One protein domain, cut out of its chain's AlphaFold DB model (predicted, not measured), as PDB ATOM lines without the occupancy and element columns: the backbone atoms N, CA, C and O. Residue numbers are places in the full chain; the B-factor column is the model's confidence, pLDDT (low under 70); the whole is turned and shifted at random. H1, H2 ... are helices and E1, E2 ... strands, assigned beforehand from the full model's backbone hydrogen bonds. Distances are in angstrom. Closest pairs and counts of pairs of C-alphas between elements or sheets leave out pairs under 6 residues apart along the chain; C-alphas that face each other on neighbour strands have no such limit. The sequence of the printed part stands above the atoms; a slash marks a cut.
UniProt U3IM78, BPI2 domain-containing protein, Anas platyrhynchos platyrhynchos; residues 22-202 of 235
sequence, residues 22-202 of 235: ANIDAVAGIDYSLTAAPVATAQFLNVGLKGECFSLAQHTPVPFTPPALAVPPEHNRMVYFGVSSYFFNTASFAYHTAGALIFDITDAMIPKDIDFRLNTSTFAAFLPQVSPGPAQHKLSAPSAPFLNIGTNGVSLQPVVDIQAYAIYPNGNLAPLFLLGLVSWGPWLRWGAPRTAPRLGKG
ATOM      1  N   ALA A  22      44.300 -19.908  -2.983       88.81
ATOM      2  CA  ALA A  22      44.581 -21.342  -2.988       88.81
ATOM      3  C   ALA A  22      43.879 -22.036  -4.158       88.81
ATOM      4  O   ALA A  22      42.688 -21.829  -4.380       88.81
ATOM      5  N   ASN A  23      44.591 -22.895  -4.887       91.56
ATOM      6  CA  ASN A  23      43.986 -23.682  -5.962       91.56
ATOM      7  C   ASN A  23      43.220 -24.873  -5.376       91.56
ATOM      8  O   ASN A  23      43.757 -25.608  -4.548       91.56
ATOM      9  N   ILE A  24      41.987 -25.082  -5.841       87.81
ATOM     10  CA  ILE A  24      41.189 -26.273  -5.521       87.81
ATOM     11  C   ILE A  24      41.639 -27.418  -6.432       87.81
ATOM     12  O   ILE A  24      41.956 -28.516  -5.978       87.81
ATOM     13  N   ASP A  25      41.675 -27.142  -7.735       87.88
ATOM     14  CA  ASP A  25      42.108 -28.048  -8.791       87.88
ATOM     15  C   ASP A  25      42.567 -27.246 -10.026       87.88
ATOM     16  O   ASP A  25      42.882 -26.062  -9.931       87.88
ATOM     17  N   ALA A  26      42.641 -27.894 -11.191       90.81
ATOM     18  CA  ALA A  26      43.032 -27.253 -12.448       90.81
ATOM     19  C   ALA A  26      41.964 -26.307 -13.039       90.81
ATOM     20  O   ALA A  26      42.218 -25.680 -14.062       90.81
ATOM     21  N   VAL A  27      40.773 -26.225 -12.440       89.56
ATOM     22  CA  VAL A  27      39.646 -25.427 -12.936       89.56
ATOM     23  C   VAL A  27      39.382 -24.223 -12.042       89.56
ATOM     24  O   VAL A  27      39.125 -23.142 -12.568       89.56
ATOM     25  N   ALA A  28      39.432 -24.387 -10.719       93.00
ATOM     26  CA  ALA A  28      39.018 -23.345  -9.781       93.00
ATOM     27  C   ALA A  28      40.033 -23.081  -8.660       93.00
ATOM     28  O   ALA A  28      40.747 -23.976  -8.198       93.00
ATOM     29  N   GLY A  29      40.050 -21.832  -8.197       92.12
ATOM     30  CA  GLY A  29      40.780 -21.366  -7.020       92.12
ATOM     31  C   GLY A  29      39.859 -20.669  -6.018       92.12
ATOM     32  O   GLY A  29      38.686 -20.432  -6.301       92.12
ATOM     33  N   ILE A  30      40.397 -20.359  -4.841       92.44
ATOM     34  CA  ILE A  30      39.723 -19.658  -3.745       92.44
ATOM     35  C   ILE A  30      40.510 -18.399  -3.400       92.44
ATOM     36  O   ILE A  30      41.732 -18.451  -3.253       92.44
ATOM     37  N   ASP A  31      39.802 -17.286  -3.239       91.81
ATOM     38  CA  ASP A  31      40.305 -16.015  -2.729       91.81
ATOM     39  C   ASP A  31      40.020 -15.901  -1.221       91.81
ATOM     40  O   ASP A  31      38.871 -15.807  -0.778       91.81
ATOM     41  N   TYR A  32      41.090 -15.918  -0.431       91.06
ATOM     42  CA  TYR A  32      41.123 -15.744   1.021       91.06
ATOM     43  C   TYR A  32      41.645 -14.364   1.435       91.06
ATOM     44  O   TYR A  32      42.053 -14.177   2.581       91.06
ATOM     45  N   SER A  33      41.628 -13.376   0.537       90.06
ATOM     46  CA  SER A  33      41.979 -12.001   0.888       90.06
ATOM     47  C   SER A  33      41.167 -11.507   2.086       90.06
ATOM     48  O   SER A  33      39.980 -11.821   2.240       90.06
ATOM     49  N   LEU A  34      41.819 -10.719   2.939       89.81
ATOM     50  CA  LEU A  34      41.165 -10.087   4.076       89.81
ATOM     51  C   LEU A  34      40.113  -9.093   3.581       89.81
ATOM     52  O   LEU A  34      40.413  -8.220   2.769       89.81
ATOM     53  N   THR A  35      38.890  -9.201   4.092       88.69
ATOM     54  CA  THR A  35      37.818  -8.239   3.782       88.69
ATOM     55  C   THR A  35      37.936  -6.961   4.610       88.69
ATOM     56  O   THR A  35      37.450  -5.909   4.201       88.69
ATOM     57  N   ALA A  36      38.596  -7.048   5.765       88.94
ATOM     58  CA  ALA A  36      38.921  -5.944   6.656       88.94
ATOM     59  C   ALA A  36      40.126  -6.322   7.534       88.94
ATOM     60  O   ALA A  36      40.547  -7.482   7.576       88.94
ATOM     61  N   ALA A  37      40.673  -5.350   8.266       87.94
ATOM     62  CA  ALA A  37      41.693  -5.633   9.270       87.94
ATOM     63  C   ALA A  37      41.138  -6.587  10.354       87.94
ATOM     64  O   ALA A  37      39.968  -6.447  10.729       87.94
ATOM     65  N   PRO A  38      41.943  -7.533  10.878       88.56
ATOM     66  CA  PRO A  38      41.525  -8.391  11.981       88.56
ATOM     67  C   PRO A  38      41.049  -7.579  13.190       88.56
ATOM     68  O   PRO A  38      41.714  -6.632  13.610       88.56
ATOM     69  N   VAL A  39      39.910  -7.965  13.762       88.69
ATOM     70  CA  VAL A  39      39.295  -7.272  14.900       88.69
ATOM     71  C   VAL A  39      39.495  -8.107  16.157       88.69
ATOM     72  O   VAL A  39      38.966  -9.213  16.264       88.69
ATOM     73  N   ALA A  40      40.253  -7.577  17.114       87.69
ATOM     74  CA  ALA A  40      40.436  -8.194  18.421       87.69
ATOM     75  C   ALA A  40      39.338  -7.736  19.391       87.69
ATOM     76  O   ALA A  40      39.067  -6.543  19.520       87.69
ATOM     77  N   THR A  41      38.728  -8.684  20.093       83.19
ATOM     78  CA  THR A  41      37.857  -8.431  21.245       83.19
ATOM     79  C   THR A  41      38.521  -8.950  22.516       83.19
ATOM     80  O   THR A  41      39.593  -9.549  22.470       83.19
ATOM     81  N   ALA A  42      37.876  -8.753  23.669       83.69
ATOM     82  CA  ALA A  42      38.362  -9.294  24.939       83.69
ATOM     83  C   ALA A  42      38.433 -10.836  24.966       83.69
ATOM     84  O   ALA A  42      39.082 -11.395  25.844       83.69
ATOM     85  N   GLN A  43      37.749 -11.518  24.039       80.69
ATOM     86  CA  GLN A  43      37.571 -12.972  24.055       80.69
ATOM     87  C   GLN A  43      38.061 -13.666  22.778       80.69
ATOM     88  O   GLN A  43      38.453 -14.830  22.829       80.69
ATOM     89  N   PHE A  44      38.040 -12.987  21.628       79.44
ATOM     90  CA  PHE A  44      38.340 -13.600  20.336       79.44
ATOM     91  C   PHE A  44      39.010 -12.629  19.363       79.44
ATOM     92  O   PHE A  44      38.783 -11.421  19.385       79.44
ATOM     93  N   LEU A  45      39.803 -13.192  18.451       85.38
ATOM     94  CA  LEU A  45      40.286 -12.508  17.259       85.38
ATOM     95  C   LEU A  45      39.415 -12.911  16.066       85.38
ATOM     96  O   LEU A  45      39.382 -14.084  15.684       85.38
ATOM     97  N   ASN A  46      38.739 -11.930  15.471       85.44
ATOM     98  CA  ASN A  46      37.933 -12.107  14.271       85.44
ATOM     99  C   ASN A  46      38.740 -11.745  13.028       85.44
ATOM    100  O   ASN A  46      39.234 -10.627  12.896       85.44
ATOM    101  N   VAL A  47      38.824 -12.690  12.095       88.44
ATOM    102  CA  VAL A  47      39.497 -12.512  10.808       88.44
ATOM    103  C   VAL A  47      38.463 -12.703   9.705       88.44
ATOM    104  O   VAL A  47      37.969 -13.810   9.500       88.44
ATOM    105  N   GLY A  48      38.112 -11.613   9.021       88.69
ATOM    106  CA  GLY A  48      37.213 -11.647   7.871       88.69
ATOM    107  C   GLY A  48      37.968 -12.060   6.612       88.69
ATOM    108  O   GLY A  48      38.859 -11.337   6.172       88.69
ATOM    109  N   LEU A  49      37.612 -13.209   6.040       90.12
ATOM    110  CA  LEU A  49      38.151 -13.702   4.771       90.12
ATOM    111  C   LEU A  49      37.073 -13.618   3.696       90.12
ATOM    112  O   LEU A  49      35.898 -13.848   3.983       90.12
ATOM    113  N   LYS A  50      37.478 -13.319   2.460       90.06
ATOM    114  CA  LYS A  50      36.545 -13.187   1.339       90.06
ATOM    115  C   LYS A  50      35.842 -14.510   1.019       90.06
ATOM    116  O   LYS A  50      34.620 -14.527   0.905       90.06
ATOM    117  N   GLY A  51      36.592 -15.614   0.934       89.25
ATOM    118  CA  GLY A  51      36.034 -16.955   0.730       89.25
ATOM    119  C   GLY A  51      35.243 -17.068  -0.575       89.25
ATOM    120  O   GLY A  51      34.139 -17.607  -0.583       89.25
ATOM    121  N   GLU A  52      35.781 -16.521  -1.661       93.06
ATOM    122  CA  GLU A  52      35.144 -16.501  -2.981       93.06
ATOM    123  C   GLU A  52      35.893 -17.446  -3.918       93.06
ATOM    124  O   GLU A  52      37.108 -17.326  -4.081       93.06
ATOM    125  N   CYS A  53      35.186 -18.395  -4.530       92.19
ATOM    126  CA  CYS A  53      35.781 -19.248  -5.551       92.19
ATOM    127  C   CYS A  53      35.717 -18.581  -6.926       92.19
ATOM    128  O   CYS A  53      34.715 -17.963  -7.288       92.19
ATOM    129  N   PHE A  54      36.764 -18.778  -7.717       92.62
ATOM    130  CA  PHE A  54      36.892 -18.232  -9.062       92.62
ATOM    131  C   PHE A  54      37.407 -19.290 -10.039       92.62
ATOM    132  O   PHE A  54      38.083 -20.244  -9.651       92.62
ATOM    133  N   SER A  55      37.090 -19.120 -11.322       92.94
ATOM    134  CA  SER A  55      37.639 -19.961 -12.389       92.94
ATOM    135  C   SER A  55      39.050 -19.500 -12.751       92.94
ATOM    136  O   SER A  55      39.285 -18.312 -12.971       92.94
ATOM    137  N   LEU A  56      39.983 -20.450 -12.853       91.88
ATOM    138  CA  LEU A  56      41.360 -20.203 -13.289       91.88
ATOM    139  C   LEU A  56      41.437 -19.827 -14.775       91.88
ATOM    140  O   LEU A  56      42.388 -19.173 -15.193       91.88
ATOM    141  N   ALA A  57      40.444 -20.235 -15.574       88.38
ATOM    142  CA  ALA A  57      40.380 -19.907 -16.996       88.38
ATOM    143  C   ALA A  57      39.893 -18.470 -17.231       88.38
ATOM    144  O   ALA A  57      40.408 -17.776 -18.104       88.38
ATOM    145  N   GLN A  58      38.903 -18.021 -16.451       83.94
ATOM    146  CA  GLN A  58      38.348 -16.675 -16.557       83.94
ATOM    147  C   GLN A  58      37.760 -16.215 -15.221       83.94
ATOM    148  O   GLN A  58      36.798 -16.793 -14.715       83.94
ATOM    149  N   HIS A  59      38.293 -15.119 -14.682       83.12
ATOM    150  CA  HIS A  59      37.702 -14.449 -13.524       83.12
ATOM    151  C   HIS A  59      36.436 -13.696 -13.936       83.12
ATOM    152  O   HIS A  59      36.493 -12.566 -14.422       83.12
ATOM    153  N   THR A  60      35.288 -14.327 -13.715       82.19
ATOM    154  CA  THR A  60      33.977 -13.697 -13.881       82.19
ATOM    155  C   THR A  60      33.490 -13.172 -12.530       82.19
ATOM    156  O   THR A  60      33.514 -13.932 -11.559       82.19
ATOM    157  N   PRO A  61      33.029 -11.911 -12.438       86.06
ATOM    158  CA  PRO A  61      32.431 -11.391 -11.214       86.06
ATOM    159  C   PRO A  61      31.238 -12.237 -10.767       86.06
ATOM    160  O   PRO A  61      30.390 -12.619 -11.577       86.06
ATOM    161  N   VAL A  62      31.161 -12.508  -9.468       89.75
ATOM    162  CA  VAL A  62      30.059 -13.270  -8.880       89.75
ATOM    163  C   VAL A  62      28.787 -12.404  -8.859       89.75
ATOM    164  O   VAL A  62      28.835 -11.277  -8.368       89.75
ATOM    165  N   PRO A  63      27.630 -12.903  -9.340       88.12
ATOM    166  CA  PRO A  63      26.405 -12.105  -9.471       88.12
ATOM    167  C   PRO A  63      25.567 -12.002  -8.182       88.12
ATOM    168  O   PRO A  63      24.412 -11.583  -8.226       88.12
ATOM    169  N   PHE A  64      26.106 -12.406  -7.032       86.88
ATOM    170  CA  PHE A  64      25.420 -12.408  -5.739       86.88
ATOM    171  C   PHE A  64      26.381 -12.013  -4.615       86.88
ATOM    172  O   PHE A  64      27.598 -12.066  -4.782       86.88
ATOM    173  N   THR A  65      25.840 -11.601  -3.469       87.12
ATOM    174  CA  THR A  65      26.613 -11.084  -2.331       87.12
ATOM    175  C   THR A  65      26.706 -12.096  -1.184       87.12
ATOM    176  O   THR A  65      25.820 -12.943  -1.027       87.12
ATOM    177  N   PRO A  66      27.776 -12.039  -0.368       86.75
ATOM    178  CA  PRO A  66      27.906 -12.901   0.797       86.75
ATOM    179  C   PRO A  66      26.890 -12.516   1.884       86.75
ATOM    180  O   PRO A  66      26.714 -11.328   2.165       86.75
ATOM    181  N   PRO A  67      26.232 -13.496   2.528       83.38
ATOM    182  CA  PRO A  67      25.349 -13.231   3.654       83.38
ATOM    183  C   PRO A  67      26.169 -12.931   4.921       83.38
ATOM    184  O   PRO A  67      27.317 -13.366   5.053       83.38
ATOM    185  N   ALA A  68      25.577 -12.201   5.869       80.56
ATOM    186  CA  ALA A  68      26.242 -11.826   7.116       80.56
ATOM    187  C   ALA A  68      26.483 -13.052   8.007       80.56
ATOM    188  O   ALA A  68      25.563 -13.587   8.614       80.56
ATOM    189  N   LEU A  69      27.727 -13.509   8.107       80.06
ATOM    190  CA  LEU A  69      28.042 -14.711   8.865       80.06
ATOM    191  C   LEU A  69      28.394 -14.379  10.317       80.06
ATOM    192  O   LEU A  69      29.405 -13.728  10.582       80.06
ATOM    193  N   ALA A  70      27.586 -14.870  11.254       73.88
ATOM    194  CA  ALA A  70      27.889 -14.833  12.678       73.88
ATOM    195  C   ALA A  70      28.307 -16.230  13.146       73.88
ATOM    196  O   ALA A  70      27.568 -17.198  12.979       73.88
ATOM    197  N   VAL A  71      29.498 -16.330  13.732       71.94
ATOM    198  CA  VAL A  71      29.953 -17.552  14.400       71.94
ATOM    199  C   VAL A  71      29.571 -17.437  15.878       71.94
ATOM    200  O   VAL A  71      29.889 -16.410  16.484       71.94
ATOM    201  N   PRO A  72      28.890 -18.436  16.469       71.38
ATOM    202  CA  PRO A  72      28.548 -18.406  17.886       71.38
ATOM    203  C   PRO A  72      29.794 -18.218  18.767       71.38
ATOM    204  O   PRO A  72      30.836 -18.812  18.476       71.38
ATOM    205  N   PRO A  73      29.708 -17.423  19.850       68.25
ATOM    206  CA  PRO A  73      30.819 -17.186  20.766       68.25
ATOM    207  C   PRO A  73      31.004 -18.386  21.708       68.25
ATOM    208  O   PRO A  73      30.760 -18.316  22.912       68.25
ATOM    209  N   GLU A  74      31.405 -19.523  21.149       70.56
ATOM    210  CA  GLU A  74      31.844 -20.680  21.921       70.56
ATOM    211  C   GLU A  74      33.344 -20.575  22.235       70.56
ATOM    212  O   GLU A  74      34.128 -20.049  21.447       70.56
ATOM    213  N   HIS A  75      33.750 -21.095  23.398       70.94
ATOM    214  CA  HIS A  75      35.121 -20.970  23.918       70.94
ATOM    215  C   HIS A  75      35.799 -22.331  24.139       70.94
ATOM    216  O   HIS A  75      36.830 -22.432  24.797       70.94
ATOM    217  N   ASN A  76      35.218 -23.401  23.596       81.44
ATOM    218  CA  ASN A  76      35.641 -24.776  23.871       81.44
ATOM    219  C   ASN A  76      36.695 -25.285  22.878       81.44
ATOM    220  O   ASN A  76      37.125 -26.443  22.957       81.44
ATOM    221  N   ARG A  77      37.069 -24.461  21.894       78.44
ATOM    222  CA  ARG A  77      38.013 -24.801  20.831       78.44
ATOM    223  C   ARG A  77      38.927 -23.626  20.537       78.44
ATOM    224  O   ARG A  77      38.567 -22.470  20.729       78.44
ATOM    225  N   MET A  78      40.106 -23.955  20.019       80.00
ATOM    226  CA  MET A  78      41.041 -22.961  19.510       80.00
ATOM    227  C   MET A  78      40.424 -22.339  18.255       80.00
ATOM    228  O   MET A  78      39.913 -21.231  18.285       80.00
ATOM    229  N   VAL A  79      40.322 -23.058  17.141       82.12
ATOM    230  CA  VAL A  79      39.871 -22.443  15.884       82.12
ATOM    231  C   VAL A  79      38.381 -22.680  15.614       82.12
ATOM    232  O   VAL A  79      37.850 -23.740  15.913       82.12
ATOM    233  N   TYR A  80      37.724 -21.675  15.033       82.50
ATOM    234  CA  TYR A  80      36.339 -21.722  14.578       82.50
ATOM    235  C   TYR A  80      36.339 -21.161  13.161       82.50
ATOM    236  O   TYR A  80      36.903 -20.086  12.941       82.50
ATOM    237  N   PHE A  81      35.748 -21.898  12.225       84.12
ATOM    238  CA  PHE A  81      35.606 -21.486  10.834       84.12
ATOM    239  C   PHE A  81      34.128 -21.303  10.529       84.12
ATOM    240  O   PHE A  81      33.352 -22.253  10.598       84.12
ATOM    241  N   GLY A  82      33.751 -20.078  10.179       84.94
ATOM    242  CA  GLY A  82      32.469 -19.824   9.549       84.94
ATOM    243  C   GLY A  82      32.610 -20.025   8.044       84.94
ATOM    244  O   GLY A  82      33.392 -19.324   7.408       84.94
ATOM    245  N   VAL A  83      31.828 -20.940   7.474       85.25
ATOM    246  CA  VAL A  83      31.688 -21.087   6.021       85.25
ATOM    247  C   VAL A  83      30.230 -20.836   5.660       85.25
ATOM    248  O   VAL A  83      29.329 -21.433   6.244       85.25
ATOM    249  N   SER A  84      29.994 -19.922   4.725       87.88
ATOM    250  CA  SER A  84      28.651 -19.529   4.299       87.88
ATOM    251  C   SER A  84      28.225 -20.279   3.035       87.88
ATOM    252  O   SER A  84      29.063 -20.743   2.261       87.88
ATOM    253  N   SER A  85      26.915 -20.334   2.769       86.88
ATOM    254  CA  SER A  85      26.376 -20.843   1.495       86.88
ATOM    255  C   SER A  85      27.002 -20.138   0.284       86.88
ATOM    256  O   SER A  85      27.178 -20.743  -0.769       86.88
ATOM    257  N   TYR A  86      27.393 -18.867   0.444       90.00
ATOM    258  CA  TYR A  86      28.072 -18.077  -0.581       90.00
ATOM    259  C   TYR A  86      29.363 -18.733  -1.079       90.00
ATOM    260  O   TYR A  86      29.548 -18.836  -2.289       90.00
ATOM    261  N   PHE A  87      30.206 -19.260  -0.186       90.38
ATOM    262  CA  PHE A  87      31.430 -19.969  -0.577       90.38
ATOM    263  C   PHE A  87      31.129 -21.113  -1.561       90.38
ATOM    264  O   PHE A  87      31.710 -21.190  -2.642       90.38
ATOM    265  N   PHE A  88      30.154 -21.963  -1.238       88.00
ATOM    266  CA  PHE A  88      29.786 -23.087  -2.101       88.00
ATOM    267  C   PHE A  88      29.103 -22.639  -3.397       88.00
ATOM    268  O   PHE A  88      29.361 -23.211  -4.454       88.00
ATOM    269  N   ASN A  89      28.278 -21.592  -3.343       91.25
ATOM    270  CA  ASN A  89      27.609 -21.056  -4.527       91.25
ATOM    271  C   ASN A  89      28.599 -20.419  -5.510       91.25
ATOM    272  O   ASN A  89      28.447 -20.587  -6.720       91.25
ATOM    273  N   THR A  90      29.646 -19.747  -5.018       92.62
ATOM    274  CA  THR A  90      30.732 -19.249  -5.881       92.62
ATOM    275  C   THR A  90      31.531 -20.390  -6.500       92.62
ATOM    276  O   THR A  90      31.876 -20.307  -7.676       92.62
ATOM    277  N   ALA A  91      31.743 -21.498  -5.778       90.81
ATOM    278  CA  ALA A  91      32.372 -22.692  -6.343       90.81
ATOM    279  C   ALA A  91      31.529 -23.269  -7.489       90.81
ATOM    280  O   ALA A  91      32.030 -23.449  -8.600       90.81
ATOM    281  N   SER A  92      30.232 -23.493  -7.252       89.25
ATOM    282  CA  SER A  92      29.292 -23.954  -8.280       89.25
ATOM    283  C   SER A  92      29.297 -23.049  -9.512       89.25
ATOM    284  O   SER A  92      29.334 -23.544 -10.638       89.25
ATOM    285  N   PHE A  93      29.300 -21.730  -9.311       92.00
ATOM    286  CA  PHE A  93      29.351 -20.748 -10.390       92.00
ATOM    287  C   PHE A  93      30.671 -20.801 -11.174       92.00
ATOM    288  O   PHE A  93      30.651 -20.813 -12.405       92.00
ATOM    289  N   ALA A  94      31.814 -20.904 -10.493       92.56
ATOM    290  CA  ALA A  94      33.123 -21.022 -11.134       92.56
ATOM    291  C   ALA A  94      33.226 -22.290 -12.002       92.56
ATOM    292  O   ALA A  94      33.659 -22.223 -13.151       92.56
ATOM    293  N   TYR A  95      32.769 -23.441 -11.497       90.62
ATOM    294  CA  TYR A  95      32.776 -24.689 -12.265       90.62
ATOM    295  C   TYR A  95      31.771 -24.689 -13.423       90.62
ATOM    296  O   TYR A  95      32.064 -25.248 -14.482       90.62
ATOM    297  N   HIS A  96      30.599 -24.071 -13.241       89.81
ATOM    298  CA  HIS A  96      29.587 -23.937 -14.292       89.81
ATOM    299  C   HIS A  96      30.074 -23.046 -15.435       89.81
ATOM    300  O   HIS A  96      30.063 -23.470 -16.588       89.81
ATOM    301  N   THR A  97      30.587 -21.857 -15.115       90.31
ATOM    302  CA  THR A  97      31.107 -20.907 -16.113       90.31
ATOM    303  C   THR A  97      32.350 -21.426 -16.833       90.31
ATOM    304  O   THR A  97      32.549 -21.117 -18.004       90.31
ATOM    305  N   ALA A  98      33.148 -22.277 -16.183       90.62
ATOM    306  CA  ALA A  98      34.260 -22.981 -16.816       90.62
ATOM    307  C   ALA A  98      33.829 -24.156 -17.721       90.62
ATOM    308  O   ALA A  98      34.689 -24.824 -18.293       90.62
ATOM    309  N   GLY A  99      32.530 -24.468 -17.824       88.81
ATOM    310  CA  GLY A  99      32.032 -25.603 -18.609       88.81
ATOM    311  C   GLY A  99      32.412 -26.973 -18.035       88.81
ATOM    312  O   GLY A  99      32.335 -27.981 -18.732       88.81
ATOM    313  N   ALA A 100      32.825 -27.034 -16.765       87.50
ATOM    314  CA  ALA A 100      33.350 -28.245 -16.135       87.50
ATOM    315  C   ALA A 100      32.262 -29.162 -15.542       87.50
ATOM    316  O   ALA A 100      32.584 -30.224 -15.010       87.50
ATOM    317  N   LEU A 101      30.988 -28.761 -15.613       83.56
ATOM    318  CA  LEU A 101      29.828 -29.525 -15.134       83.56
ATOM    319  C   LEU A 101      29.163 -30.321 -16.267       83.56
ATOM    320  O   LEU A 101      27.947 -30.263 -16.459       83.56
ATOM    321  N   ILE A 102      29.983 -31.038 -17.034       83.94
ATOM    322  CA  ILE A 102      29.556 -31.935 -18.109       83.94
ATOM    323  C   ILE A 102      30.136 -33.316 -17.818       83.94
ATOM    324  O   ILE A 102      31.345 -33.458 -17.633       83.94
ATOM    325  N   PHE A 103      29.277 -34.330 -17.770       77.75
ATOM    326  CA  PHE A 103      29.648 -35.693 -17.416       77.75
ATOM    327  C   PHE A 103      29.065 -36.673 -18.424       77.75
ATOM    328  O   PHE A 103      27.853 -36.720 -18.626       77.75
ATOM    329  N   ASP A 104      29.916 -37.495 -19.023       77.25
ATOM    330  CA  ASP A 104      29.463 -38.621 -19.830       77.25
ATOM    331  C   ASP A 104      29.254 -39.829 -18.917       77.25
ATOM    332  O   ASP A 104      30.202 -40.330 -18.312       77.25
ATOM    333  N   ILE A 105      28.010 -40.299 -18.805       68.00
ATOM    334  CA  ILE A 105      27.703 -41.555 -18.127       68.00
ATOM    335  C   ILE A 105      27.652 -42.661 -19.177       68.00
ATOM    336  O   ILE A 105      26.819 -42.671 -20.089       68.00
ATOM    337  N   THR A 106      28.558 -43.615 -19.007       66.75
ATOM    338  CA  THR A 106      28.611 -44.851 -19.788       66.75
ATOM    339  C   THR A 106      28.132 -46.024 -18.940       66.75
ATOM    340  O   THR A 106      28.215 -45.985 -17.712       66.75
ATOM    341  N   ASP A 107      27.643 -47.089 -19.582       66.62
ATOM    342  CA  ASP A 107      27.129 -48.273 -18.871       66.62
ATOM    343  C   ASP A 107      28.180 -48.907 -17.937       66.62
ATOM    344  O   ASP A 107      27.843 -49.443 -16.887       66.62
ATOM    345  N   ALA A 108      29.469 -48.760 -18.266       66.25
ATOM    346  CA  ALA A 108      30.587 -49.236 -17.451       66.25
ATOM    347  C   ALA A 108      30.719 -48.527 -16.090       66.25
ATOM    348  O   ALA A 108      31.358 -49.062 -15.184       66.25
ATOM    349  N   MET A 109      30.141 -47.330 -15.941       58.25
ATOM    350  CA  MET A 109      30.146 -46.575 -14.685       58.25
ATOM    351  C   MET A 109      29.022 -47.009 -13.739       58.25
ATOM    352  O   MET A 109      29.029 -46.605 -12.577       58.25
ATOM    353  N   ILE A 110      28.069 -47.819 -14.214       58.97
ATOM    354  CA  ILE A 110      26.997 -48.363 -13.386       58.97
ATOM    355  C   ILE A 110      27.492 -49.648 -12.708       58.97
ATOM    356  O   ILE A 110      27.892 -50.592 -13.400       58.97
ATOM    357  N   PRO A 111      27.477 -49.709 -11.364       57.41
ATOM    358  CA  PRO A 111      27.793 -50.922 -10.623       57.41
ATOM    359  C   PRO A 111      26.956 -52.123 -11.097       57.41
ATOM    360  O   PRO A 111      25.767 -51.996 -11.380       57.41
ATOM    361  N   LYS A 112      27.583 -53.302 -11.210       64.88
ATOM    362  CA  LYS A 112      26.961 -54.512 -11.794       64.88
ATOM    363  C   LYS A 112      25.769 -55.051 -10.990       64.88
ATOM    364  O   LYS A 112      25.019 -55.867 -11.508       64.88
ATOM    365  N   ASP A 113      25.654 -54.633  -9.741       68.56
ATOM    366  CA  ASP A 113      24.602 -54.933  -8.770       68.56
ATOM    367  C   ASP A 113      23.323 -54.107  -8.972       68.56
ATOM    368  O   ASP A 113      22.316 -54.371  -8.320       68.56
ATOM    369  N   ILE A 114      23.341 -53.125  -9.879       58.75
ATOM    370  CA  ILE A 114      22.170 -52.328 -10.236       58.75
ATOM    371  C   ILE A 114      21.559 -52.886 -11.532       58.75
ATOM    372  O   ILE A 114      22.176 -52.827 -12.597       58.75
ATOM    373  N   ASP A 115      20.315 -53.371 -11.456       56.88
ATOM    374  CA  ASP A 115      19.561 -53.912 -12.607       56.88
ATOM    375  C   ASP A 115      19.232 -52.852 -13.678       56.88
ATOM    376  O   ASP A 115      18.866 -53.171 -14.811       56.88
ATOM    377  N   PHE A 116      19.375 -51.570 -13.338       59.25
ATOM    378  CA  PHE A 116      19.231 -50.458 -14.270       59.25
ATOM    379  C   PHE A 116      20.477 -50.324 -15.155       59.25
ATOM    380  O   PHE A 116      21.533 -49.892 -14.699       59.25
ATOM    381  N   ARG A 117      20.346 -50.653 -16.444       63.56
ATOM    382  CA  ARG A 117      21.396 -50.481 -17.462       63.56
ATOM    383  C   ARG A 117      21.054 -49.364 -18.443       63.56
ATOM    384  O   ARG A 117      19.877 -49.136 -18.742       63.56
ATOM    385  N   LEU A 118      22.079 -48.706 -18.992       61.81
ATOM    386  CA  LEU A 118      21.914 -47.663 -20.019       61.81
ATOM    387  C   LEU A 118      21.701 -48.306 -21.394       61.81
ATOM    388  O   LEU A 118      22.562 -48.267 -22.271       61.81
ATOM    389  N   ASN A 119      20.535 -48.919 -21.572       62.31
ATOM    390  CA  ASN A 119      20.079 -49.497 -22.830       62.31
ATOM    391  C   ASN A 119      18.819 -48.758 -23.299       62.31
ATOM    392  O   ASN A 119      17.973 -48.380 -22.486       62.31
ATOM    393  N   THR A 120      18.661 -48.574 -24.610       60.66
ATOM    394  CA  THR A 120      17.413 -48.039 -25.178       60.66
ATOM    395  C   THR A 120      16.204 -48.928 -24.859       60.66
ATOM    396  O   THR A 120      15.083 -48.427 -24.783       60.66
ATOM    397  N   SER A 121      16.415 -50.219 -24.571       59.62
ATOM    398  CA  SER A 121      15.371 -51.153 -24.135       59.62
ATOM    399  C   SER A 121      14.727 -50.769 -22.803       59.62
ATOM    400  O   SER A 121      13.537 -51.009 -22.617       59.62
ATOM    401  N   THR A 122      15.473 -50.135 -21.893       57.53
ATOM    402  CA  THR A 122      14.963 -49.669 -20.591       57.53
ATOM    403  C   THR A 122      13.907 -48.567 -20.762       57.53
ATOM    404  O   THR A 122      13.041 -48.397 -19.910       57.53
ATOM    405  N   PHE A 123      13.927 -47.865 -21.901       62.06
ATOM    406  CA  PHE A 123      12.961 -46.826 -22.265       62.06
ATOM    407  C   PHE A 123      12.008 -47.244 -23.393       62.06
ATOM    408  O   PHE A 123      11.190 -46.431 -23.816       62.06
ATOM    409  N   ALA A 124      12.051 -48.498 -23.859       62.44
ATOM    410  CA  ALA A 124      11.214 -48.973 -24.966       62.44
ATOM    411  C   ALA A 124       9.707 -48.838 -24.681       62.44
ATOM    412  O   ALA A 124       8.928 -48.596 -25.599       62.44
ATOM    413  N   ALA A 125       9.302 -48.911 -23.406       61.81
ATOM    414  CA  ALA A 125       7.923 -48.664 -22.977       61.81
ATOM    415  C   ALA A 125       7.446 -47.223 -23.247       61.81
ATOM    416  O   ALA A 125       6.253 -46.990 -23.414       61.81
ATOM    417  N   PHE A 126       8.372 -46.262 -23.305       59.84
ATOM    418  CA  PHE A 126       8.094 -44.841 -23.526       59.84
ATOM    419  C   PHE A 126       8.508 -44.370 -24.929       59.84
ATOM    420  O   PHE A 126       8.042 -43.332 -25.394       59.84
ATOM    421  N   LEU A 127       9.365 -45.132 -25.618       67.06
ATOM    422  CA  LEU A 127       9.942 -44.804 -26.921       67.06
ATOM    423  C   LEU A 127       9.764 -45.967 -27.909       67.06
ATOM    424  O   LEU A 127      10.739 -46.626 -28.274       67.06
ATOM    425  N   PRO A 128       8.536 -46.201 -28.404       63.69
ATOM    426  CA  PRO A 128       8.239 -47.326 -29.294       63.69
ATOM    427  C   PRO A 128       8.956 -47.250 -30.655       63.69
ATOM    428  O   PRO A 128       8.979 -48.228 -31.394       63.69
ATOM    429  N   GLN A 129       9.540 -46.097 -30.998       70.81
ATOM    430  CA  GLN A 129      10.231 -45.860 -32.272       70.81
ATOM    431  C   GLN A 129      11.731 -46.207 -32.229       70.81
ATOM    432  O   GLN A 129      12.405 -46.135 -33.254       70.81
ATOM    433  N   VAL A 130      12.270 -46.563 -31.058       69.69
ATOM    434  CA  VAL A 130      13.702 -46.830 -30.873       69.69
ATOM    435  C   VAL A 130      13.932 -48.333 -30.757       69.69
ATOM    436  O   VAL A 130      13.357 -49.003 -29.902       69.69
ATOM    437  N   SER A 131      14.793 -48.873 -31.619       68.50
ATOM    438  CA  SER A 131      15.192 -50.282 -31.537       68.50
ATOM    439  C   SER A 131      16.103 -50.529 -30.321       68.50
ATOM    440  O   SER A 131      16.921 -49.661 -29.992       68.50
ATOM    441  N   PRO A 132      16.005 -51.697 -29.656       72.06
ATOM    442  CA  PRO A 132      16.897 -52.073 -28.560       72.06
ATOM    443  C   PRO A 132      18.375 -52.019 -28.970       72.06
ATOM    444  O   PRO A 132      18.744 -52.548 -30.018       72.06
ATOM    445  N   GLY A 133      19.224 -51.403 -28.148       76.62
ATOM    446  CA  GLY A 133      20.632 -51.199 -28.473       76.62
ATOM    447  C   GLY A 133      21.407 -50.361 -27.448       76.62
ATOM    448  O   GLY A 133      20.835 -49.824 -26.495       76.62
ATOM    449  N   PRO A 134      22.737 -50.255 -27.623       78.88
ATOM    450  CA  PRO A 134      23.601 -49.517 -26.710       78.88
ATOM    451  C   PRO A 134      23.283 -48.016 -26.725       78.88
ATOM    452  O   PRO A 134      23.087 -47.416 -27.787       78.88
ATOM    453  N   ALA A 135      23.267 -47.405 -25.538       80.12
ATOM    454  CA  ALA A 135      23.012 -45.982 -25.367       80.12
ATOM    455  C   ALA A 135      24.094 -45.306 -24.514       80.12
ATOM    456  O   ALA A 135      24.675 -45.909 -23.611       80.12
ATOM    457  N   GLN A 136      24.322 -44.023 -24.776       82.75
ATOM    458  CA  GLN A 136      25.150 -43.143 -23.953       82.75
ATOM    459  C   GLN A 136      24.286 -42.016 -23.398       82.75
ATOM    460  O   GLN A 136      23.391 -41.525 -24.083       82.75
ATOM    461  N   HIS A 137      24.564 -41.592 -22.166       81.25
ATOM    462  CA  HIS A 137      23.864 -40.475 -21.546       81.25
ATOM    463  C   HIS A 137      24.866 -39.388 -21.193       81.25
ATOM    464  O   HIS A 137      25.843 -39.633 -20.491       81.25
ATOM    465  N   LYS A 138      24.614 -38.180 -21.683       83.38
ATOM    466  CA  LYS A 138      25.404 -37.002 -21.356       83.38
ATOM    467  C   LYS A 138      24.637 -36.161 -20.353       83.38
ATOM    468  O   LYS A 138      23.507 -35.760 -20.620       83.38
ATOM    469  N   LEU A 139      25.257 -35.912 -19.210       82.94
ATOM    470  CA  LEU A 139      24.753 -35.029 -18.173       82.94
ATOM    471  C   LEU A 139      25.407 -33.664 -18.326       82.94
ATOM    472  O   LEU A 139      26.629 -33.561 -18.425       82.94
ATOM    473  N   SER A 140      24.606 -32.613 -18.288       85.25
ATOM    474  CA  SER A 140      25.085 -31.235 -18.240       85.25
ATOM    475  C   SER A 140      24.272 -30.427 -17.246       85.25
ATOM    476  O   SER A 140      23.069 -30.626 -17.121       85.25
ATOM    477  N   ALA A 141      24.916 -29.502 -16.541       85.50
ATOM    478  CA  ALA A 141      24.209 -28.543 -15.700       85.50
ATOM    479  C   ALA A 141      23.877 -27.278 -16.520       85.50
ATOM    480  O   ALA A 141      24.803 -26.525 -16.843       85.50
ATOM    481  N   PRO A 142      22.602 -27.007 -16.872       85.88
ATOM    482  CA  PRO A 142      22.234 -25.788 -17.600       85.88
ATOM    483  C   PRO A 142      22.454 -24.520 -16.763       85.88
ATOM    484  O   PRO A 142      22.718 -23.453 -17.314       85.88
ATOM    485  N   SER A 143      22.416 -24.634 -15.434       89.00
ATOM    486  CA  SER A 143      22.708 -23.556 -14.488       89.00
ATOM    487  C   SER A 143      23.616 -24.036 -13.354       89.00
ATOM    488  O   SER A 143      23.722 -25.232 -13.077       89.00
ATOM    489  N   ALA A 144      24.289 -23.093 -12.691       88.25
ATOM    490  CA  ALA A 144      25.112 -23.386 -11.524       88.25
ATOM    491  C   ALA A 144      24.247 -23.959 -10.376       88.25
ATOM    492  O   ALA A 144      23.275 -23.310  -9.982       88.25
ATOM    493  N   PRO A 145      24.590 -25.136  -9.813       86.25
ATOM    494  CA  PRO A 145      23.853 -25.714  -8.692       86.25
ATOM    495  C   PRO A 145      23.858 -24.795  -7.467       86.25
ATOM    496  O   PRO A 145      24.918 -24.321  -7.052       86.25
ATOM    497  N   PHE A 146      22.690 -24.588  -6.859       85.25
ATOM    498  CA  PHE A 146      22.555 -23.709  -5.698       85.25
ATOM    499  C   PHE A 146      22.535 -24.505  -4.393       85.25
ATOM    500  O   PHE A 146      21.756 -25.444  -4.238       85.25
ATOM    501  N   LEU A 147      23.379 -24.118  -3.445       86.12
ATOM    502  CA  LEU A 147      23.485 -24.699  -2.116       86.12
ATOM    503  C   LEU A 147      22.953 -23.720  -1.068       86.12
ATOM    504  O   LEU A 147      23.282 -22.532  -1.066       86.12
ATOM    505  N   ASN A 148      22.167 -24.250  -0.137       83.25
ATOM    506  CA  ASN A 148      21.702 -23.545   1.044       83.25
ATOM    507  C   ASN A 148      22.084 -24.302   2.322       83.25
ATOM    508  O   ASN A 148      21.901 -25.517   2.415       83.25
ATOM    509  N   ILE A 149      22.575 -23.569   3.317       81.25
ATOM    510  CA  ILE A 149      22.879 -24.062   4.658       81.25
ATOM    511  C   ILE A 149      21.800 -23.522   5.594       81.25
ATOM    512  O   ILE A 149      21.693 -22.314   5.790       81.25
ATOM    513  N   GLY A 150      20.995 -24.421   6.149       77.44
ATOM    514  CA  GLY A 150      20.001 -24.105   7.170       77.44
ATOM    515  C   GLY A 150      20.283 -24.842   8.476       77.44
ATOM    516  O   GLY A 150      21.205 -25.652   8.574       77.44
ATOM    517  N   THR A 151      19.439 -24.611   9.479       70.44
ATOM    518  CA  THR A 151      19.503 -25.298  10.785       70.44
ATOM    519  C   THR A 151      19.397 -26.821  10.674       70.44
ATOM    520  O   THR A 151      20.024 -27.551  11.434       70.44
ATOM    521  N   ASN A 152      18.659 -27.310   9.676       68.25
ATOM    522  CA  ASN A 152      18.452 -28.739   9.423       68.25
ATOM    523  C   ASN A 152      19.539 -29.368   8.526       68.25
ATOM    524  O   ASN A 152      19.388 -30.506   8.081       68.25
ATOM    525  N   GLY A 153      20.618 -28.632   8.239       73.62
ATOM    526  CA  GLY A 153      21.743 -29.083   7.427       73.62
ATOM    527  C   GLY A 153      21.811 -28.418   6.054       73.62
ATOM    528  O   GLY A 153      21.378 -27.284   5.854       73.62
ATOM    529  N   VAL A 154      22.398 -29.138   5.098       73.19
ATOM    530  CA  VAL A 154      22.698 -28.627   3.755       73.19
ATOM    531  C   VAL A 154      21.681 -29.141   2.739       73.19
ATOM    532  O   VAL A 154      21.429 -30.344   2.638       73.19
ATOM    533  N   SER A 155      21.128 -28.222   1.951       74.00
ATOM    534  CA  SER A 155      20.273 -28.506   0.801       74.00
ATOM    535  C   SER A 155      20.970 -28.041  -0.471       74.00
ATOM    536  O   SER A 155      21.503 -26.936  -0.511       74.00
ATOM    537  N   LEU A 156      20.979 -28.874  -1.507       73.44
ATOM    538  CA  LEU A 156      21.562 -28.556  -2.806       73.44
ATOM    539  C   LEU A 156      20.488 -28.767  -3.880       73.44
ATOM    540  O   LEU A 156      19.771 -29.767  -3.872       73.44
ATOM    541  N   GLN A 157      20.370 -27.802  -4.782       78.69
ATOM    542  CA  GLN A 157      19.371 -27.734  -5.843       78.69
ATOM    543  C   GLN A 157      20.094 -27.823  -7.190       78.69
ATOM    544  O   GLN A 157      20.419 -26.793  -7.790       78.69
ATOM    545  N   PRO A 158      20.434 -29.036  -7.657       76.19
ATOM    546  CA  PRO A 158      20.983 -29.196  -8.989       76.19
ATOM    547  C   PRO A 158      19.847 -29.130 -10.016       76.19
ATOM    548  O   PRO A 158      18.782 -29.728  -9.837       76.19
ATOM    549  N   VAL A 159      20.116 -28.455 -11.126       79.56
ATOM    550  CA  VAL A 159      19.376 -28.650 -12.373       79.56
ATOM    551  C   VAL A 159      20.303 -29.435 -13.285       79.56
ATOM    552  O   VAL A 159      21.460 -29.051 -13.458       79.56
ATOM    553  N   VAL A 160      19.833 -30.569 -13.798       80.44
ATOM    554  CA  VAL A 160      20.627 -31.457 -14.647       80.44
ATOM    555  C   VAL A 160      19.829 -31.794 -15.890       80.44
ATOM    556  O   VAL A 160      18.731 -32.335 -15.800       80.44
ATOM    557  N   ASP A 161      20.429 -31.531 -17.038       83.06
ATOM    558  CA  ASP A 161      19.963 -32.007 -18.327       83.06
ATOM    559  C   ASP A 161      20.632 -33.346 -18.630       83.06
ATOM    560  O   ASP A 161      21.859 -33.463 -18.597       83.06
ATOM    561  N   ILE A 162      19.821 -34.361 -18.921       82.81
ATOM    562  CA  ILE A 162      20.265 -35.680 -19.366       82.81
ATOM    563  C   ILE A 162      19.883 -35.844 -20.828       82.81
ATOM    564  O   ILE A 162      18.712 -36.034 -21.159       82.81
ATOM    565  N   GLN A 163      20.878 -35.806 -21.706       87.25
ATOM    566  CA  GLN A 163      20.711 -36.103 -23.121       87.25
ATOM    567  C   GLN A 163      21.053 -37.571 -23.379       87.25
ATOM    568  O   GLN A 163      22.192 -37.996 -23.177       87.25
ATOM    569  N   ALA A 164      20.075 -38.338 -23.856       84.25
ATOM    570  CA  ALA A 164      20.283 -39.716 -24.282       84.25
ATOM    571  C   ALA A 164      20.665 -39.776 -25.768       84.25
ATOM    572  O   ALA A 164      20.076 -39.074 -26.600       84.25
ATOM    573  N   TYR A 165      21.618 -40.647 -26.096       86.06
ATOM    574  CA  TYR A 165      22.067 -40.942 -27.452       86.06
ATOM    575  C   TYR A 165      22.009 -42.447 -27.723       86.06
ATOM    576  O   TYR A 165      22.448 -43.239 -26.889       86.06
ATOM    577  N   ALA A 166      21.533 -42.842 -28.903       85.38
ATOM    578  CA  ALA A 166      21.756 -44.182 -29.439       85.38
ATOM    579  C   ALA A 166      23.136 -44.251 -30.095       85.38
ATOM    580  O   ALA A 166      23.528 -43.328 -30.814       85.38
ATOM    581  N   ILE A 167      23.845 -45.356 -29.873       85.06
ATOM    582  CA  ILE A 167      25.135 -45.625 -30.506       85.06
ATOM    583  C   ILE A 167      24.891 -46.542 -31.707       85.06
ATOM    584  O   ILE A 167      24.500 -47.699 -31.549       85.06
ATOM    585  N   TYR A 168      25.121 -46.035 -32.917       83.06
ATOM    586  CA  TYR A 168      25.044 -46.846 -34.130       83.06
ATOM    587  C   TYR A 168      26.263 -47.774 -34.273       83.06
ATOM    588  O   TYR A 168      27.329 -47.473 -33.735       83.06
ATOM    589  N   PRO A 169      26.171 -48.868 -35.060       81.81
ATOM    590  CA  PRO A 169      27.298 -49.780 -35.293       81.81
ATOM    591  C   PRO A 169      28.549 -49.113 -35.886       81.81
ATOM    592  O   PRO A 169      29.653 -49.623 -35.734       81.81
ATOM    593  N   ASN A 170      28.383 -47.970 -36.555       86.06
ATOM    594  CA  ASN A 170      29.476 -47.149 -37.083       86.06
ATOM    595  C   ASN A 170      30.115 -46.217 -36.029       86.06
ATOM    596  O   ASN A 170      31.013 -45.455 -36.372       86.06
ATOM    597  N   GLY A 171      29.644 -46.248 -34.778       81.56
ATOM    598  CA  GLY A 171      30.103 -45.399 -33.677       81.56
ATOM    599  C   GLY A 171      29.439 -44.020 -33.600       81.56
ATOM    600  O   GLY A 171      29.718 -43.278 -32.660       81.56
ATOM    601  N   ASN A 172      28.556 -43.658 -34.537       86.75
ATOM    602  CA  ASN A 172      27.878 -42.362 -34.500       86.75
ATOM    603  C   ASN A 172      26.809 -42.310 -33.405       86.75
ATOM    604  O   ASN A 172      26.087 -43.281 -33.167       86.75
ATOM    605  N   LEU A 173      26.670 -41.129 -32.799       86.31
ATOM    606  CA  LEU A 173      25.663 -40.835 -31.786       86.31
ATOM    607  C   LEU A 173      24.449 -40.158 -32.428       86.31
ATOM    608  O   LEU A 173      24.588 -39.099 -33.041       86.31
ATOM    609  N   ALA A 174      23.260 -40.732 -32.251       86.25
ATOM    610  CA  ALA A 174      22.002 -40.068 -32.592       86.25
ATOM    611  C   ALA A 174      21.240 -39.661 -31.329       86.25
ATOM    612  O   ALA A 174      21.009 -40.517 -30.471       86.25
ATOM    613  N   PRO A 175      20.844 -38.382 -31.192       87.19
ATOM    614  CA  PRO A 175      20.076 -37.933 -30.041       87.19
ATOM    615  C   PRO A 175      18.701 -38.605 -30.033       87.19
ATOM    616  O   PRO A 175      18.042 -38.691 -31.067       87.19
ATOM    617  N   LEU A 176      18.273 -39.074 -28.862       84.69
ATOM    618  CA  LEU A 176      16.967 -39.707 -28.677       84.69
ATOM    619  C   LEU A 176      15.987 -38.754 -27.996       84.69
ATOM    620  O   LEU A 176      14.947 -38.417 -28.552       84.69
ATOM    621  N   PHE A 177      16.326 -38.310 -26.787       82.56
ATOM    622  CA  PHE A 177      15.498 -37.424 -25.976       82.56
ATOM    623  C   PHE A 177      16.358 -36.661 -24.966       82.56
ATOM    624  O   PHE A 177      17.461 -37.095 -24.620       82.56
ATOM    625  N   LEU A 178      15.827 -35.536 -24.496       85.00
ATOM    626  CA  LEU A 178      16.409 -34.695 -23.457       85.00
ATOM    627  C   LEU A 178      15.481 -34.710 -22.240       85.00
ATOM    628  O   LEU A 178      14.284 -34.456 -22.377       85.00
ATOM    629  N   LEU A 179      16.029 -34.998 -21.064       80.44
ATOM    630  CA  LEU A 179      15.296 -34.983 -19.802       80.44
ATOM    631  C   LEU A 179      15.881 -33.915 -18.877       80.44
ATOM    632  O   LEU A 179      17.065 -33.965 -18.560       80.44
ATOM    633  N   GLY A 180      15.045 -32.986 -18.418       80.19
ATOM    634  CA  GLY A 180      15.409 -32.043 -17.361       80.19
ATOM    635  C   GLY A 180      15.048 -32.617 -15.994       80.19
ATOM    636  O   GLY A 180      13.878 -32.906 -15.735       80.19
ATOM    637  N   LEU A 181      16.035 -32.784 -15.115       75.25
ATOM    638  CA  LEU A 181      15.822 -33.162 -13.723       75.25
ATOM    639  C   LEU A 181      16.105 -31.984 -12.805       75.25
ATOM    640  O   LEU A 181      17.156 -31.345 -12.869       75.25
ATOM    641  N   VAL A 182      15.180 -31.773 -11.875       71.19
ATOM    642  CA  VAL A 182      15.370 -30.888 -10.732       71.19
ATOM    643  C   VAL A 182      15.133 -31.723  -9.489       71.19
ATOM    644  O   VAL A 182      14.055 -32.295  -9.314       71.19
ATOM    645  N   SER A 183      16.150 -31.842  -8.641       64.44
ATOM    646  CA  SER A 183      16.009 -32.532  -7.360       64.44
ATOM    647  C   SER A 183      15.792 -31.513  -6.251       64.44
ATOM    648  O   SER A 183      16.584 -30.586  -6.085       64.44
ATOM    649  N   TRP A 184      14.724 -31.707  -5.480       51.66
ATOM    650  CA  TRP A 184      14.423 -30.942  -4.275       51.66
ATOM    651  C   TRP A 184      14.521 -31.896  -3.084       51.66
ATOM    652  O   TRP A 184      13.609 -32.685  -2.846       51.66
ATOM    653  N   GLY A 185      15.631 -31.878  -2.344       52.06
ATOM    654  CA  GLY A 185      15.748 -32.740  -1.167       52.06
ATOM    655  C   GLY A 185      17.042 -32.583  -0.360       52.06
ATOM    656  O   GLY A 185      18.071 -32.183  -0.905       52.06
ATOM    657  N   PRO A 186      17.012 -32.899   0.951       48.53
ATOM    658  CA  PRO A 186      18.202 -32.896   1.796       48.53
ATOM    659  C   PRO A 186      19.145 -34.046   1.410       48.53
ATOM    660  O   PRO A 186      18.811 -35.227   1.540       48.53
ATOM    661  N   TRP A 187      20.354 -33.692   0.971       51.12
ATOM    662  CA  TRP A 187      21.357 -34.625   0.439       51.12
ATOM    663  C   TRP A 187      21.867 -35.634   1.476       51.12
ATOM    664  O   TRP A 187      22.266 -36.740   1.117       51.12
ATOM    665  N   LEU A 188      21.794 -35.298   2.772       45.59
ATOM    666  CA  LEU A 188      22.263 -36.166   3.859       45.59
ATOM    667  C   LEU A 188      21.437 -37.453   4.043       45.59
ATOM    668  O   LEU A 188      21.900 -38.365   4.722       45.59
ATOM    669  N   ARG A 189      20.237 -37.567   3.451       39.09
ATOM    670  CA  ARG A 189      19.357 -38.735   3.657       39.09
ATOM    671  C   ARG A 189      19.616 -39.903   2.699       39.09
ATOM    672  O   ARG A 189      19.150 -41.002   2.975       39.09
ATOM    673  N   TRP A 190      20.340 -39.679   1.601       38.25
ATOM    674  CA  TRP A 190      20.550 -40.687   0.547       38.25
ATOM    675  C   TRP A 190      21.935 -41.344   0.556       38.25
ATOM    676  O   TRP A 190      22.187 -42.245  -0.239       38.25
ATOM    677  N   GLY A 191      22.819 -40.941   1.476       38.06
ATOM    678  CA  GLY A 191      24.237 -41.278   1.398       38.06
ATOM    679  C   GLY A 191      24.879 -40.541   0.222       38.06
ATOM    680  O   GLY A 191      24.338 -40.505  -0.880       38.06
ATOM    681  N   ALA A 192      26.026 -39.898   0.442       42.53
ATOM    682  CA  ALA A 192      26.763 -39.298  -0.665       42.53
ATOM    683  C   ALA A 192      27.033 -40.403  -1.702       42.53
ATOM    684  O   ALA A 192      27.683 -41.398  -1.350       42.53
ATOM    685  N   PRO A 193      26.530 -40.299  -2.945       39.88
ATOM    686  CA  PRO A 193      26.854 -41.305  -3.930       39.88
ATOM    687  C   PRO A 193      28.374 -41.261  -4.103       39.88
ATOM    688  O   PRO A 193      28.975 -40.186  -4.198       39.88
ATOM    689  N   ARG A 194      29.020 -42.432  -4.137       43.56
ATOM    690  CA  ARG A 194      30.476 -42.594  -4.354       43.56
ATOM    691  C   ARG A 194      30.965 -42.010  -5.699       43.56
ATOM    692  O   ARG A 194      32.108 -42.216  -6.088       43.56
ATOM    693  N   THR A 195      30.102 -41.287  -6.404       43.09
ATOM    694  CA  THR A 195      30.247 -40.716  -7.738       43.09
ATOM    695  C   THR A 195      30.505 -39.205  -7.732       43.09
ATOM    696  O   THR A 195      30.537 -38.611  -8.805       43.09
ATOM    697  N   ALA A 196      30.736 -38.565  -6.574       48.94
ATOM    698  CA  ALA A 196      31.158 -37.158  -6.483       48.94
ATOM    699  C   ALA A 196      32.671 -37.025  -6.170       48.94
ATOM    700  O   ALA A 196      33.046 -36.588  -5.078       48.94
ATOM    701  N   PRO A 197      33.576 -37.384  -7.105       51.34
ATOM    702  CA  PRO A 197      35.015 -37.476  -6.837       51.34
ATOM    703  C   PRO A 197      35.648 -36.140  -6.428       51.34
ATOM    704  O   PRO A 197      36.665 -36.140  -5.742       51.34
ATOM    705  N   ARG A 198      35.057 -34.999  -6.819       55.97
ATOM    706  CA  ARG A 198      35.554 -33.666  -6.436       55.97
ATOM    707  C   ARG A 198      35.194 -33.290  -5.000       55.97
ATOM    708  O   ARG A 198      36.062 -32.800  -4.290       55.97
ATOM    709  N   LEU A 199      33.982 -33.603  -4.533       54.94
ATOM    710  CA  LEU A 199      33.626 -33.403  -3.121       54.94
ATOM    711  C   LEU A 199      34.488 -34.277  -2.200       54.94
ATOM    712  O   LEU A 199      34.873 -33.828  -1.126       54.94
ATOM    713  N   GLY A 200      34.843 -35.489  -2.642       46.38
ATOM    714  CA  GLY A 200      35.738 -36.380  -1.899       46.38
ATOM    715  C   GLY A 200      37.174 -35.860  -1.742       46.38
ATOM    716  O   GLY A 200      37.855 -36.271  -0.808       46.38
ATOM    717  N   LYS A 201      37.635 -34.949  -2.615       62.84
ATOM    718  CA  LYS A 201      38.948 -34.287  -2.482       62.84
ATOM    719  C   LYS A 201      38.940 -33.129  -1.477       62.84
ATOM    720  O   LYS A 201      39.998 -32.789  -0.957       62.84
ATOM    721  N   GLY A 202      37.768 -32.562  -1.184       69.50
ATOM    722  CA  GLY A 202      37.611 -31.435  -0.265       69.50
ATOM    723  C   GLY A 202      38.084 -30.091  -0.833       69.50
ATOM    724  O   GLY A 202      38.449 -29.977  -2.001       69.50
TER     725      GLY A 202
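What this domain is: This is residues 22 to 202 of the 235 residues of the protein "BPI2 domain-containing protein" of Anas platyrhynchos platyrhynchos (UniProt U3IM78). A loose rod with little regular structure: H1 lies between the hairpins E1-E2 and E5-E6, the strongly twisted antiparallel sheet E3-E4-E7-E8 reaches toward one end, and loops 32 to 51 and 56 to 84 toward the other. Of 181 printed residues, 69 are in named elements, mixed: E1 E2 H1 E3 H2 E4 E5 E6 E7 E8 H3. The radius of gyration of the C-alphas is 21.4 A, the spans 73 by 35 by 24 A.

Where its parts are: E1, residues 28 to 31, begins at C-alpha (39.018, -23.345, -9.781). E2 is 52 to 55, H1 85 to 97, 18.2 A long, E3 102 to 105, H2 120 to 123, E4 135 to 140, E5 146 to 150, E6 153 to 157. E7, 159 to 167, and E8, 173 to 182, each measure 25.5 A. H3, 197 to 201, ends at C-alpha (38.948, -34.287, -2.482).

How they stand to each other: Within hydrogen-bond range are N 103 and O 139 of E3 and E4, 2.8 A, N 138 and O 163 of E4 and E7, 2.9 A, and N 160 and O 181 of hairpin E7-E8, 2.9 A. H2 only grazes this sheet. H1's closest C-alphas are Ala 94 to Ser 55 of E2, 4.8 A, and Ser 85 to Asn 148 of E5, 5.4 A. H1 and H3 are apart.

The domain as a whole: The C-alphas farthest apart, Ala 42 and Ser 131, are 73.5 A apart. The printed part has no cut. Confidence is low at 105 to 128 and 183 to 202, among others.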